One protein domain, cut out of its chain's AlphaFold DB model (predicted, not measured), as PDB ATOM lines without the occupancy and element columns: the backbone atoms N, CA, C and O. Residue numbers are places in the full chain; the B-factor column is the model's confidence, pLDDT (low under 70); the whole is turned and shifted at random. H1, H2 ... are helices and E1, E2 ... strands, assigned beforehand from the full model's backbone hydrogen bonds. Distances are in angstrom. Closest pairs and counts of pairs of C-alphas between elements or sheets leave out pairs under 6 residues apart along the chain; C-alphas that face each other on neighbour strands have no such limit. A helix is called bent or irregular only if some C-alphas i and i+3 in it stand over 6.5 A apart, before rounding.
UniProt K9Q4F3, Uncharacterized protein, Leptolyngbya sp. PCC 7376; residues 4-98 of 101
ATOM      1  N   VAL A   4     -26.159  36.687   3.173       76.19
ATOM      2  CA  VAL A   4     -25.854  35.257   3.174       76.19
ATOM      3  C   VAL A   4     -27.163  34.500   3.165       76.19
ATOM      4  O   VAL A   4     -28.079  34.838   3.915       76.19
ATOM      5  N   SER A   5     -27.234  33.499   2.297       84.31
ATOM      6  CA  SER A   5     -28.414  32.679   2.088       84.31
ATOM      7  C   SER A   5     -28.126  31.208   2.369       84.31
ATOM      8  O   SER A   5     -27.007  30.721   2.202       84.31
ATOM      9  N   GLY A   6     -29.152  30.497   2.826       84.56
ATOM     10  CA  GLY A   6     -29.057  29.094   3.200       84.56
ATOM     11  C   GLY A   6     -30.403  28.412   3.095       84.56
ATOM     12  O   GLY A   6     -31.433  29.012   3.391       84.56
ATOM     13  N   VAL A   7     -30.393  27.153   2.670       86.38
ATOM     14  CA  VAL A   7     -31.624  26.383   2.485       86.38
ATOM     15  C   VAL A   7     -32.127  25.880   3.837       86.38
ATOM     16  O   VAL A   7     -31.406  25.195   4.570       86.38
ATOM     17  N   LEU A   8     -33.377  26.196   4.160       86.50
ATOM     18  CA  LEU A   8     -34.098  25.615   5.285       86.50
ATOM     19  C   LEU A   8     -34.663  24.261   4.852       86.50
ATOM     20  O   LEU A   8     -35.430  24.173   3.897       86.50
ATOM     21  N   ARG A   9     -34.280  23.196   5.559       84.06
ATOM     22  CA  ARG A   9     -34.865  21.867   5.383       84.06
ATOM     23  C   ARG A   9     -35.890  21.666   6.481       84.06
ATOM     24  O   ARG A   9     -35.517  21.461   7.631       84.06
ATOM     25  N   LEU A  10     -37.155  21.793   6.117       78.56
ATOM     26  CA  LEU A  10     -38.277  21.545   7.011       78.56
ATOM     27  C   LEU A  10     -38.870  20.170   6.706       78.56
ATOM     28  O   LEU A  10     -38.704  19.651   5.602       78.56
ATOM     29  N   GLU A  11     -39.555  19.591   7.688       78.12
ATOM     30  CA  GLU A  11     -40.370  18.385   7.473       78.12
ATOM     31  C   GLU A  11     -41.643  18.710   6.670       78.12
ATOM     32  O   GLU A  11     -42.133  17.869   5.917       78.12
ATOM     33  N   LEU A  12     -42.104  19.962   6.769       74.00
ATOM     34  CA  LEU A  12     -43.197  20.550   5.999       74.00
ATOM     35  C   LEU A  12     -42.918  20.555   4.494       74.00
ATOM     36  O   LEU A  12     -41.826  20.925   4.047       74.00
ATOM     37  N   GLN A  13     -43.947  20.264   3.696       82.94
ATOM     38  CA  GLN A  13     -43.866  20.487   2.256       82.94
ATOM     39  C   GLN A  13     -43.831  21.986   1.950       82.94
ATOM     40  O   GLN A  13     -44.453  22.804   2.628       82.94
ATOM     41  N   VAL A  14     -43.158  22.364   0.863       84.88
ATOM     42  CA  VAL A  14     -43.051  23.766   0.424       84.88
ATOM     43  C   VAL A  14     -44.422  24.417   0.235       84.88
ATOM     44  O   VAL A  14     -44.608  25.572   0.604       84.88
ATOM     45  N   SER A  15     -45.404  23.675  -0.276       83.69
ATOM     46  CA  SER A  15     -46.788  24.141  -0.421       83.69
ATOM     47  C   SER A  15     -47.475  24.445   0.913       83.69
ATOM     48  O   SER A  15     -48.254  25.388   1.004       83.69
ATOM     49  N   GLU A  16     -47.194  23.663   1.952       82.75
ATOM     50  CA  GLU A  16     -47.731  23.888   3.299       82.75
ATOM     51  C   GLU A  16     -47.027  25.078   3.950       82.75
ATOM     52  O   GLU A  16     -47.670  25.939   4.552       82.75
ATOM     53  N   PHE A  17     -45.715  25.188   3.733       84.88
ATOM     54  CA  PHE A  17     -44.927  26.313   4.207       84.88
ATOM     55  C   PHE A  17     -45.350  27.640   3.569       84.88
ATOM     56  O   PHE A  17     -45.389  28.653   4.260       84.88
ATOM     57  N   ILE A  18     -45.728  27.640   2.285       87.69
ATOM     58  CA  ILE A  18     -46.325  28.798   1.602       87.69
ATOM     59  C   ILE A  18     -47.546  29.311   2.371       87.69
ATOM     60  O   ILE A  18     -47.607  30.497   2.686       87.69
ATOM     61  N   ASN A  19     -48.478  28.422   2.722       86.06
ATOM     62  CA  ASN A  19     -49.677  28.807   3.472       86.06
ATOM     63  C   ASN A  19     -49.318  29.348   4.862       86.06
ATOM     64  O   ASN A  19     -49.913  30.320   5.326       86.06
ATOM     65  N   LEU A  20     -48.324  28.740   5.516       85.12
ATOM     66  CA  LEU A  20     -47.839  29.187   6.816       85.12
ATOM     67  C   LEU A  20     -47.273  30.607   6.737       85.12
ATOM     68  O   LEU A  20     -47.700  31.472   7.498       85.12
ATOM     69  N   ILE A  21     -46.346  30.884   5.821       86.94
ATOM     70  CA  ILE A  21     -45.741  32.218   5.739       86.94
ATOM     71  C   ILE A  21     -46.720  33.276   5.224       86.94
ATOM     72  O   ILE A  21     -46.644  34.416   5.676       86.94
ATOM     73  N   ASP A  22     -47.667  32.913   4.356       86.06
ATOM     74  CA  ASP A  22     -48.756  33.799   3.929       86.06
ATOM     75  C   ASP A  22     -49.644  34.181   5.126       86.06
ATOM     76  O   ASP A  22     -49.901  35.361   5.366       86.06
ATOM     77  N   SER A  23     -49.987  33.209   5.987       84.75
ATOM     78  CA  SER A  23     -50.742  33.458   7.228       84.75
ATOM     79  C   SER A  23     -50.003  34.357   8.230       84.75
ATOM     80  O   SER A  23     -50.629  35.046   9.037       84.75
ATOM     81  N   LEU A  24     -48.669  34.380   8.159       84.19
ATOM     82  CA  LEU A  24     -47.797  35.236   8.965       84.19
ATOM     83  C   LEU A  24     -47.570  36.624   8.338       84.19
ATOM     84  O   LEU A  24     -46.811  37.421   8.893       84.19
ATOM     85  N   GLY A  25     -48.231  36.937   7.219       86.31
ATOM     86  CA  GLY A  25     -48.118  38.227   6.535       86.31
ATOM     87  C   GLY A  25     -46.948  38.312   5.554       86.31
ATOM     88  O   GLY A  25     -46.406  39.398   5.343       86.31
ATOM     89  N   GLY A  26     -46.526  37.183   4.981       88.56
ATOM     90  CA  GLY A  26     -45.548  37.150   3.899       88.56
ATOM     91  C   GLY A  26     -46.011  37.959   2.682       88.56
ATOM     92  O   GLY A  26     -47.186  37.977   2.334       88.56
ATOM     93  N   ASN A  27     -45.076  38.641   2.022       90.31
ATOM     94  CA  ASN A  27     -45.346  39.406   0.808       90.31
ATOM     95  C   ASN A  27     -44.993  38.571  -0.428       90.31
ATOM     96  O   ASN A  27     -43.874  38.063  -0.524       90.31
ATOM     97  N   ASN A  28     -45.923  38.441  -1.374       88.69
ATOM     98  CA  ASN A  28     -45.684  37.761  -2.644       88.69
ATOM     99  C   ASN A  28     -45.218  38.760  -3.705       88.69
ATOM    100  O   ASN A  28     -45.981  39.614  -4.156       88.69
ATOM    101  N   GLU A  29     -43.975  38.606  -4.149       84.62
ATOM    102  CA  GLU A  29     -43.395  39.413  -5.214       84.62
ATOM    103  C   GLU A  29     -42.861  38.504  -6.319       84.62
ATOM    104  O   GLU A  29     -41.792  37.904  -6.202       84.62
ATOM    105  N   GLY A  30     -43.615  38.407  -7.416       81.75
ATOM    106  CA  GLY A  30     -43.176  37.682  -8.611       81.75
ATOM    107  C   GLY A  30     -43.044  36.168  -8.414       81.75
ATOM    108  O   GLY A  30     -42.148  35.572  -9.002       81.75
ATOM    109  N   GLY A  31     -43.902  35.553  -7.590       83.69
ATOM    110  CA  GLY A  31     -43.882  34.104  -7.338       83.69
ATOM    111  C   GLY A  31     -42.929  33.672  -6.219       83.69
ATOM    112  O   GLY A  31     -42.814  32.484  -5.931       83.69
ATOM    113  N   ILE A  32     -42.275  34.632  -5.563       88.19
ATOM    114  CA  ILE A  32     -41.489  34.406  -4.351       88.19
ATOM    115  C   ILE A  32     -42.247  35.042  -3.193       88.19
ATOM    116  O   ILE A  32     -42.499  36.248  -3.204       88.19
ATOM    117  N   ILE A  33     -42.596  34.241  -2.190       90.75
ATOM    118  CA  ILE A  33     -43.227  34.754  -0.971       90.75
ATOM    119  C   ILE A  33     -42.134  34.968   0.068       90.75
ATOM    120  O   ILE A  33     -41.358  34.059   0.359       90.75
ATOM    121  N   ARG A  34     -42.059  36.191   0.596       91.38
ATOM    122  CA  ARG A  34     -41.035  36.628   1.544       91.38
ATOM    123  C   ARG A  34     -41.664  37.024   2.866       91.38
ATOM    124  O   ARG A  34     -42.482  37.940   2.917       91.38
ATOM    125  N   LEU A  35     -41.225  36.392   3.944       89.50
ATOM    126  CA  LEU A  35     -41.548  36.782   5.307       89.50
ATOM    127  C   LEU A  35     -40.351  37.538   5.906       89.50
ATOM    128  O   LEU A  35     -39.292  36.930   6.091       89.50
ATOM    129  N   PRO A  36     -40.471  38.845   6.203       88.06
ATOM    130  CA  PRO A  36     -39.408  39.577   6.879       88.06
ATOM    131  C   PRO A  36     -39.184  39.023   8.287       88.06
ATOM    132  O   PRO A  36     -40.124  38.766   9.041       88.06
ATOM    133  N   LEU A  37     -37.918  38.868   8.662       84.19
ATOM    134  CA  LEU A  37     -37.547  38.427   9.997       84.19
ATOM    135  C   LEU A  37     -37.787  39.555  11.000       84.19
ATOM    136  O   LEU A  37     -37.298  40.672  10.850       84.19
ATOM    137  N   SER A  38     -38.567  39.255  12.035       68.56
ATOM    138  CA  SER A  38     -39.277  40.248  12.844       68.56
ATOM    139  C   SER A  38     -38.433  41.023  13.861       68.56
ATOM    140  O   SER A  38     -38.995  41.823  14.609       68.56
ATOM    141  N   LYS A  39     -37.105  40.852  13.910       62.50
ATOM    142  CA  LYS A  39     -36.250  41.626  14.824       62.50
ATOM    143  C   LYS A  39     -34.873  41.927  14.254       62.50
ATOM    144  O   LYS A  39     -34.107  41.015  13.957       62.50
ATOM    145  N   GLU A  40     -34.526  43.209  14.251       63.94
ATOM    146  CA  GLU A  40     -33.145  43.639  14.450       63.94
ATOM    147  C   GLU A  40     -32.705  43.165  15.842       63.94
ATOM    148  O   GLU A  40     -33.403  43.376  16.839       63.94
ATOM    149  N   PHE A  41     -31.569  42.485  15.931       66.81
ATOM    150  CA  PHE A  41     -30.989  42.101  17.213       66.81
ATOM    151  C   PHE A  41     -29.479  42.300  17.188       66.81
ATOM    152  O   PHE A  41     -28.845  42.395  16.139       66.81
ATOM    153  N   ARG A  42     -28.895  42.420  18.376       70.38
ATOM    154  CA  ARG A  42     -27.459  42.624  18.547       70.38
ATOM    155  C   ARG A  42     -26.878  41.424  19.262       70.38
ATOM    156  O   ARG A  42     -27.417  41.004  20.285       70.38
ATOM    157  N   VAL A  43     -25.783  40.892  18.738       70.81
ATOM    158  CA  VAL A  43     -25.020  39.813  19.376       70.81
ATOM    159  C   VAL A  43     -23.628  40.337  19.679       70.81
ATOM    160  O   VAL A  43     -23.042  41.037  18.861       70.81
ATOM    161  N   ILE A  44     -23.092  40.020  20.853       73.75
ATOM    162  CA  ILE A  44     -21.687  40.286  21.164       73.75
ATOM    163  C   ILE A  44     -20.899  39.043  20.749       73.75
ATOM    164  O   ILE A  44     -21.212  37.944  21.207       73.75
ATOM    165  N   ASN A  45     -19.928  39.198  19.846       73.88
ATOM    166  CA  ASN A  45     -19.080  38.087  19.414       73.88
ATOM    167  C   ASN A  45     -18.035  37.721  20.493       73.88
ATOM    168  O   ASN A  45     -17.928  38.369  21.537       73.88
ATOM    169  N   SER A  46     -17.231  36.689  20.227       74.00
ATOM    170  CA  SER A  46     -16.141  36.249  21.113       74.00
ATOM    171  C   SER A  46     -15.095  37.331  21.405       74.00
ATOM    172  O   SER A  46     -14.457  37.290  22.454       74.00
ATOM    173  N   ASP A  47     -14.963  38.319  20.519       82.81
ATOM    174  CA  ASP A  47     -14.002  39.422  20.612       82.81
ATOM    175  C   ASP A  47     -14.604  40.684  21.250       82.81
ATOM    176  O   ASP A  47     -14.043  41.773  21.127       82.81
ATOM    177  N   GLN A  48     -15.757  40.567  21.922       82.31
ATOM    178  CA  GLN A  48     -16.487  41.682  22.547       82.31
ATOM    179  C   GLN A  48     -16.997  42.745  21.555       82.31
ATOM    180  O   GLN A  48     -17.391  43.844  21.952       82.31
ATOM    181  N   LYS A  49     -17.033  42.436  20.255       81.44
ATOM    182  CA  LYS A  49     -17.577  43.315  19.218       81.44
ATOM    183  C   LYS A  49     -19.084  43.119  19.098       81.44
ATOM    184  O   LYS A  49     -19.580  41.994  19.032       81.44
ATOM    185  N   VAL A  50     -19.810  44.231  19.014       79.19
ATOM    186  CA  VAL A  50     -21.245  44.225  18.720       79.19
ATOM    187  C   VAL A  50     -21.445  43.924  17.235       79.19
ATOM    188  O   VAL A  50     -20.994  44.675  16.371       79.19
ATOM    189  N   LEU A  51     -22.122  42.817  16.953       76.12
ATOM    190  CA  LEU A  51     -22.639  42.457  15.641       76.12
ATOM    191  C   LEU A  51     -24.088  42.926  15.557       76.12
ATOM    192  O   LEU A  51     -24.929  42.515  16.359       76.12
ATOM    193  N   GLU A  52     -24.365  43.803  14.598       75.00
ATOM    194  CA  GLU A  52     -25.710  44.304  14.339       75.00
ATOM    195  C   GLU A  52     -26.354  43.485  13.228       75.00
ATOM    196  O   GLU A  52     -25.905  43.488  12.080       75.00
ATOM    197  N   TYR A  53     -27.413  42.768  13.582       78.56
ATOM    198  CA  TYR A  53     -28.268  42.120  12.611       78.56
ATOM    199  C   TYR A  53     -29.258  43.148  12.063       78.56
ATOM    200  O   TYR A  53     -30.069  43.693  12.812       78.56
ATOM    201  N   MET A  54     -29.180  43.411  10.757       77.44
ATOM    202  CA  MET A  54     -29.970  44.453  10.090       77.44
ATOM    203  C   MET A  54     -31.304  43.937   9.541       77.44
ATOM    204  O   MET A  54     -32.040  44.686   8.905       77.44
ATOM    205  N   GLY A  55     -31.599  42.654   9.747       82.50
ATOM    206  CA  GLY A  55     -32.777  42.002   9.201       82.50
ATOM    207  C   GLY A  55     -32.429  40.897   8.216       82.50
ATOM    208  O   GLY A  55     -31.278  40.478   8.066       82.50
ATOM    209  N   GLY A  56     -33.470  40.402   7.568       86.81
ATOM    210  CA  GLY A  56     -33.393  39.257   6.685       86.81
ATOM    211  C   GLY A  56     -34.779  38.771   6.304       86.81
ATOM    212  O   GLY A  56     -35.787  39.306   6.778       86.81
ATOM    213  N   TYR A  57     -34.819  37.748   5.466       89.31
ATOM    214  CA  TYR A  57     -36.055  37.191   4.943       89.31
ATOM    215  C   TYR A  57     -36.030  35.678   5.031       89.31
ATOM    216  O   TYR A  57     -34.993  35.041   4.860       89.31
ATOM    217  N   ILE A  58     -37.204  35.106   5.249       89.81
ATOM    218  CA  ILE A  58     -37.473  33.743   4.819       89.81
ATOM    219  C   ILE A  58     -38.207  33.851   3.496       89.81
ATOM    220  O   ILE A  58     -39.276  34.453   3.426       89.81
ATOM    221  N   SER A  59     -37.617  33.285   2.457       89.94
ATOM    222  CA  SER A  59     -38.153  33.282   1.105       89.94
ATOM    223  C   SER A  59     -38.547  31.863   0.730       89.94
ATOM    224  O   SER A  59     -37.800  30.923   0.990       89.94
ATOM    225  N   VAL A  60     -39.692  31.702   0.082       90.19
ATOM    226  CA  VAL A  60     -40.074  30.435  -0.538       90.19
ATOM    227  C   VAL A  60     -40.323  30.648  -2.021       90.19
ATOM    228  O   VAL A  60     -40.942  31.637  -2.425       90.19
ATOM    229  N   CYS A  61     -39.835  29.715  -2.829       84.88
ATOM    230  CA  CYS A  61     -40.115  29.669  -4.254       84.88
ATOM    231  C   CYS A  61     -40.756  28.319  -4.573       84.88
ATOM    232  O   CYS A  61     -40.101  27.279  -4.474       84.88
ATOM    233  N   SER A  62     -42.038  28.341  -4.951       81.31
ATOM    234  CA  SER A  62     -42.785  27.132  -5.324       81.31
ATOM    235  C   SER A  62     -42.115  26.379  -6.468       81.31
ATOM    236  O   SER A  62     -42.037  25.156  -6.440       81.31
ATOM    237  N   ASP A  63     -41.589  27.117  -7.443       83.56
ATOM    238  CA  ASP A  63     -41.059  26.559  -8.688       83.56
ATOM    239  C   ASP A  63     -39.740  25.814  -8.469       83.56
ATOM    240  O   ASP A  63     -39.443  24.843  -9.163       83.56
ATOM    241  N   LEU A  64     -38.960  26.259  -7.481       84.56
ATOM    242  CA  LEU A  64     -37.705  25.624  -7.084       84.56
ATOM    243  C   LEU A  64     -37.910  24.562  -6.002       84.56
ATOM    244  O   LEU A  64     -36.997  23.786  -5.743       84.56
ATOM    245  N   ASN A  65     -39.099  24.506  -5.393       85.06
ATOM    246  CA  ASN A  65     -39.379  23.673  -4.230       85.06
ATOM    247  C   ASN A  65     -38.329  23.885  -3.118       85.06
ATOM    248  O   ASN A  65     -37.845  22.935  -2.502       85.06
ATOM    249  N   GLU A  66     -37.980  25.150  -2.872       86.06
ATOM    250  CA  GLU A  66     -36.938  25.548  -1.925       86.06
ATOM    251  C   GLU A  66     -37.428  26.634  -0.964       86.06
ATOM    252  O   GLU A  66     -38.159  27.558  -1.337       86.06
ATOM    253  N   ILE A  67     -36.965  26.522   0.282       88.69
ATOM    254  CA  ILE A  67     -37.138  27.515   1.340       88.69
ATOM    255  C   ILE A  67     -35.750  28.046   1.688       88.69
ATOM    256  O   ILE A  67     -34.839  27.272   1.986       88.69
ATOM    257  N   VAL A  68     -35.579  29.361   1.665       90.38
ATOM    258  CA  VAL A  68     -34.290  30.029   1.847       90.38
ATOM    259  C   VAL A  68     -34.375  31.011   3.007       90.38
ATOM    260  O   VAL A  68     -35.297  31.817   3.087       90.38
ATOM    261  N   LEU A  69     -33.386  30.961   3.894       88.06
ATOM    262  CA  LEU A  69     -33.127  31.960   4.921       88.06
ATOM    263  C   LEU A  69     -32.052  32.923   4.421       88.06
ATOM    264  O   LEU A  69     -30.948  32.485   4.103       88.06
ATOM    265  N   GLU A  70     -32.351  34.214   4.402       87.44
ATOM    266  CA  GLU A  70     -31.430  35.293   4.046       87.44
ATOM    267  C   GLU A  70     -31.167  36.166   5.273       87.44
ATOM    268  O   GLU A  70     -32.110  36.667   5.881       87.44
ATOM    269  N   LEU A  71     -29.898  36.372   5.629       84.62
ATOM    270  CA  LEU A  71     -29.475  37.216   6.752       84.62
ATOM    271  C   LEU A  71     -28.591  38.369   6.253       84.62
ATOM    272  O   LEU A  71     -27.700  38.162   5.422       84.62
ATOM    273  N   VAL A  72     -28.796  39.576   6.792       82.44
ATOM    274  CA  VAL A  72     -28.059  40.794   6.416       82.44
ATOM    275  C   VAL A  72     -27.386  41.432   7.635       82.44
ATOM    276  O   VAL A  72     -27.960  41.518   8.720       82.44
ATOM    277  N   GLY A  73     -26.161  41.933   7.445       75.44
ATOM    278  CA  GLY A  73     -25.476  42.795   8.422       75.44
ATOM    279  C   GLY A  73     -24.285  42.167   9.152       75.44
ATOM    280  O   GLY A  73     -23.483  42.900   9.725       75.44
ATOM    281  N   ILE A  74     -24.085  40.845   9.067       72.38
ATOM    282  CA  ILE A  74     -22.935  40.167   9.694       72.38
ATOM    283  C   ILE A  74     -21.803  39.987   8.670       72.38
ATOM    284  O   ILE A  74     -22.020  39.495   7.563       72.38
ATOM    285  N   GLY A  75     -20.593  40.424   9.028       72.25
ATOM    286  CA  GLY A  75     -19.395  40.294   8.194       72.25
ATOM    287  C   GLY A  75     -18.643  38.974   8.395       72.25
ATOM    288  O   GLY A  75     -18.871  38.262   9.370       72.25
ATOM    289  N   TYR A  76     -17.724  38.684   7.467       68.88
ATOM    290  CA  TYR A  76     -16.721  37.612   7.570       68.88
ATOM    291  C   TYR A  76     -15.687  37.892   8.675       68.88
ATOM    292  O   TYR A  76     -15.197  39.025   8.716       68.88
ATOM    293  N   PRO A  77     -15.283  36.882   9.483       77.19
ATOM    294  CA  PRO A  77     -15.720  35.472   9.480       77.19
ATOM    295  C   PRO A  77     -16.909  35.146  10.407       77.19
ATOM    296  O   PRO A  77     -17.408  34.026  10.376       77.19
ATOM    297  N   GLU A  78     -17.378  36.073  11.243       74.75
ATOM    298  CA  GLU A  78     -18.353  35.785  12.309       74.75
ATOM    299  C   GLU A  78     -19.686  35.242  11.790       74.75
ATOM    300  O   GLU A  78     -20.317  34.400  12.434       74.75
ATOM    301  N   TYR A  79     -20.098  35.687  10.605       75.81
ATOM    302  CA  TYR A  79     -21.273  35.159   9.920       75.81
ATOM    303  C   TYR A  79     -21.164  33.643   9.628       75.81
ATOM    304  O   TYR A  79     -22.178  32.967   9.727       75.81
ATOM    305  N   GLU A  80     -19.984  33.081   9.322       74.94
ATOM    306  CA  GLU A  80     -19.813  31.655   8.977       74.94
ATOM    307  C   GLU A  80     -20.155  30.764  10.167       74.94
ATOM    308  O   GLU A  80     -20.782  29.718  10.032       74.94
ATOM    309  N   ASN A  81     -19.784  31.237  11.355       79.31
ATOM    310  CA  ASN A  81     -20.002  30.525  12.600       79.31
ATOM    311  C   ASN A  81     -21.458  30.640  13.069       79.31
ATOM    312  O   ASN A  81     -22.018  29.674  13.575       79.31
ATOM    313  N   LEU A  82     -22.085  31.811  12.909       77.44
ATOM    314  CA  LEU A  82     -23.432  32.074  13.431       77.44
ATOM    315  C   LEU A  82     -24.552  31.640  12.477       77.44
ATOM    316  O   LEU A  82     -25.622  31.232  12.930       77.44
ATOM    317  N   PHE A  83     -24.324  31.704  11.164       81.56
ATOM    318  CA  PHE A  83     -25.344  31.419  10.155       81.56
ATOM    319  C   PHE A  83     -25.949  30.003  10.276       81.56
ATOM    320  O   PHE A  83     -27.179  29.900  10.304       81.56
ATOM    321  N   PRO A  84     -25.165  28.919  10.464       84.25
ATOM    322  CA  PRO A  84     -25.720  27.580  10.670       84.25
ATOM    323  C   PRO A  84     -26.621  27.475  11.907       84.25
ATOM    324  O   PRO A  84     -27.638  26.783  11.876       84.25
ATOM    325  N   HIS A  85     -26.291  28.182  12.994       82.62
ATOM    326  CA  HIS A  85     -27.128  28.200  14.198       82.62
ATOM    327  C   HIS A  85     -28.480  28.866  13.942       82.62
ATOM    328  O   HIS A  85     -29.500  28.374  14.420       82.62
ATOM    329  N   HIS A  86     -28.506  29.946  13.159       81.25
ATOM    330  CA  HIS A  86     -29.754  30.595  12.770       81.25
ATOM    331  C   HIS A  86     -30.603  29.709  11.860       81.25
ATOM    332  O   HIS A  86     -31.793  29.552  12.125       81.25
ATOM    333  N   VAL A  87     -29.993  29.072  10.855       83.00
ATOM    334  CA  VAL A  87     -30.672  28.086   9.998       83.00
ATOM    335  C   VAL A  87     -31.323  26.998  10.857       83.00
ATOM    336  O   VAL A  87     -32.523  26.768  10.732       83.00
ATOM    337  N   ASN A  88     -30.579  26.397  11.789       84.75
ATOM    338  CA  ASN A  88     -31.104  25.351  12.673       84.75
ATOM    339  C   ASN A  88     -32.210  25.859  13.612       84.75
ATOM    340  O   ASN A  88     -33.210  25.173  13.810       84.75
ATOM    341  N   SER A  89     -32.061  27.059  14.182       83.25
ATOM    342  CA  SER A  89     -33.069  27.638  15.078       83.25
ATOM    343  C   SER A  89     -34.390  27.896  14.358       83.25
ATOM    344  O   SER A  89     -35.447  27.643  14.932       83.25
ATOM    345  N   TYR A  90     -34.347  28.391  13.117       80.62
ATOM    346  CA  TYR A  90     -35.559  28.581  12.326       80.62
ATOM    347  C   TYR A  90     -36.155  27.244  11.887       80.62
ATOM    348  O   TYR A  90     -37.370  27.090  11.962       80.62
ATOM    349  N   GLN A  91     -35.331  26.258  11.510       84.62
ATOM    350  CA  GLN A  91     -35.822  24.903  11.227       84.62
ATOM    351  C   GLN A  91     -36.627  24.346  12.406       84.62
ATOM    352  O   GLN A  91     -37.774  23.959  12.221       84.62
ATOM    353  N   GLN A  92     -36.080  24.406  13.623       83.00
ATOM    354  CA  GLN A  92     -36.778  23.964  14.836       83.00
ATOM    355  C   GLN A  92     -38.069  24.747  15.087       83.00
ATOM    356  O   GLN A  92     -39.116  24.148  15.301       83.00
ATOM    357  N   GLN A  93     -38.019  26.080  15.009       81.06
ATOM    358  CA  GLN A  93     -39.190  26.924  15.241       81.06
ATOM    359  C   GLN A  93     -40.363  26.560  14.317       81.06
ATOM    360  O   GLN A  93     -41.509  26.514  14.768       81.06
ATOM    361  N   PHE A  94     -40.094  26.328  13.031       76.94
ATOM    362  CA  PHE A  94     -41.139  26.008  12.058       76.94
ATOM    363  C   PHE A  94     -41.556  24.538  12.082       76.94
ATOM    364  O   PHE A  94     -42.729  24.272  11.849       76.94
ATOM    365  N   SER A  95     -40.663  23.613  12.442       75.56
ATOM    366  CA  SER A  95     -41.038  22.224  12.738       75.56
ATOM    367  C   SER A  95     -41.965  22.128  13.959       75.56
ATOM    368  O   SER A  95     -42.987  21.456  13.912       75.56
ATOM    369  N   ASP A  96     -41.679  22.862  15.039       68.00
ATOM    370  CA  ASP A  96     -42.484  22.833  16.272       68.00
ATOM    371  C   ASP A  96     -43.843  23.540  16.133       68.00
ATOM    372  O   ASP A  96     -44.753  23.334  16.942       68.00
ATOM    373  N   SER A  97     -43.994  24.396  15.120       62.66
ATOM    374  CA  SER A  97     -45.236  25.132  14.864       62.66
ATOM    375  C   SER A  97     -46.387  24.212  14.420       62.66
ATOM    376  O   SER A  97     -47.547  24.589  14.587       62.66
ATOM    377  N   GLU A  98     -46.092  22.994  13.950       55.19
ATOM    378  CA  GLU A  98     -47.094  21.960  13.642       55.19
ATOM    379  C   GLU A  98     -47.699  21.292  14.889       55.19
ATOM    380  O   GLU A  98     -48.795  20.748  14.829       55.19
TER     381      GLU A  98
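Overview. This is residues 4 to 98 of the 101 residues of an uncharacterized protein of Leptolyngbya sp. PCC 7376 (UniProt K9Q4F3). What does the model look like at first sight? It is a strongly twisted five-stranded sheet with both helices over one face and the other face bare: H1 covers E6 and E3, and the long H2 covers E1 and E7. A small hairpin, E4 and E5, lies at one end of the elongated whole, where E5 runs on into E6. What is it made of? The printed part has 95 residues with seven named strands and two named helices, in the order E1 H1 E2 E3 E4 E5 E6 E7 H2, a mixed class; the large sheet has the order E1, E7, E6, E3, E2, all antiparallel. It is compact, with a radius of gyration of the C-alphas of 13.9 A, and spans 42 by 25 by 21 A.

Along the chain. Where does the printed part begin? E1 is residues 4 to 7, with C-alpha 4 at (-25.854, 35.257, 3.174), and H1 is residues 14 to 23, 14.1 A long. Which strands follow? E2 is residues 27 to 29, E3 32 to 36, E4 41 to 44, E5 50 to 53, E6 55 to 61, 19.7 A long, and E7 66 to 72, 19.5 A long. Where does it end? H2, residues 78 to 98, is 31.9 A long and ends with C-alpha 98 at (-47.094, 21.960, 13.642). H2 is irregular, but only just: C-alphas 81 and 84 are 6.7 A apart.

Arrangement. Which atoms join the strands? N 6 and O 69 of E1 and E7 are 3.0 A apart, N 59 and O 68 of E6 and E7, a hairpin, 2.8 A, N 35 and O 58 of E3 and E6 2.8 A, and N 27 and O 34 of the hairpin E2 and E3 2.8 A. In the hairpin E4 and E5, N 51 and O 43 are 2.8 A apart. How do the helices stand? H1 is on the five-stranded sheet at a height of 8.9 A, slantwise to the strands, its closest C-alphas to E3 being those of Ile 21 and Leu 35, 6.2 A apart. H2 is on the same face at a height of 9.8 A, slantwise too, its closest C-alphas to E1 being those of Gly 6 and Val 87, 7.1 A apart; H1 and H2 are near each other. Are their backbones complete? In H1 every O i to N i+4 pair is within hydrogen-bond range, in H2 14 of 17.

Size, cuts and confidence. How large is it? The two C-alphas farthest apart, those of Gln 48 and Asp 63, are 42.5 A from each other. Is anything broken or uncertain? The printed part has no cut and no long link. Residues 38 to 41, 76 and 96 to 98 have pLDDT under 70.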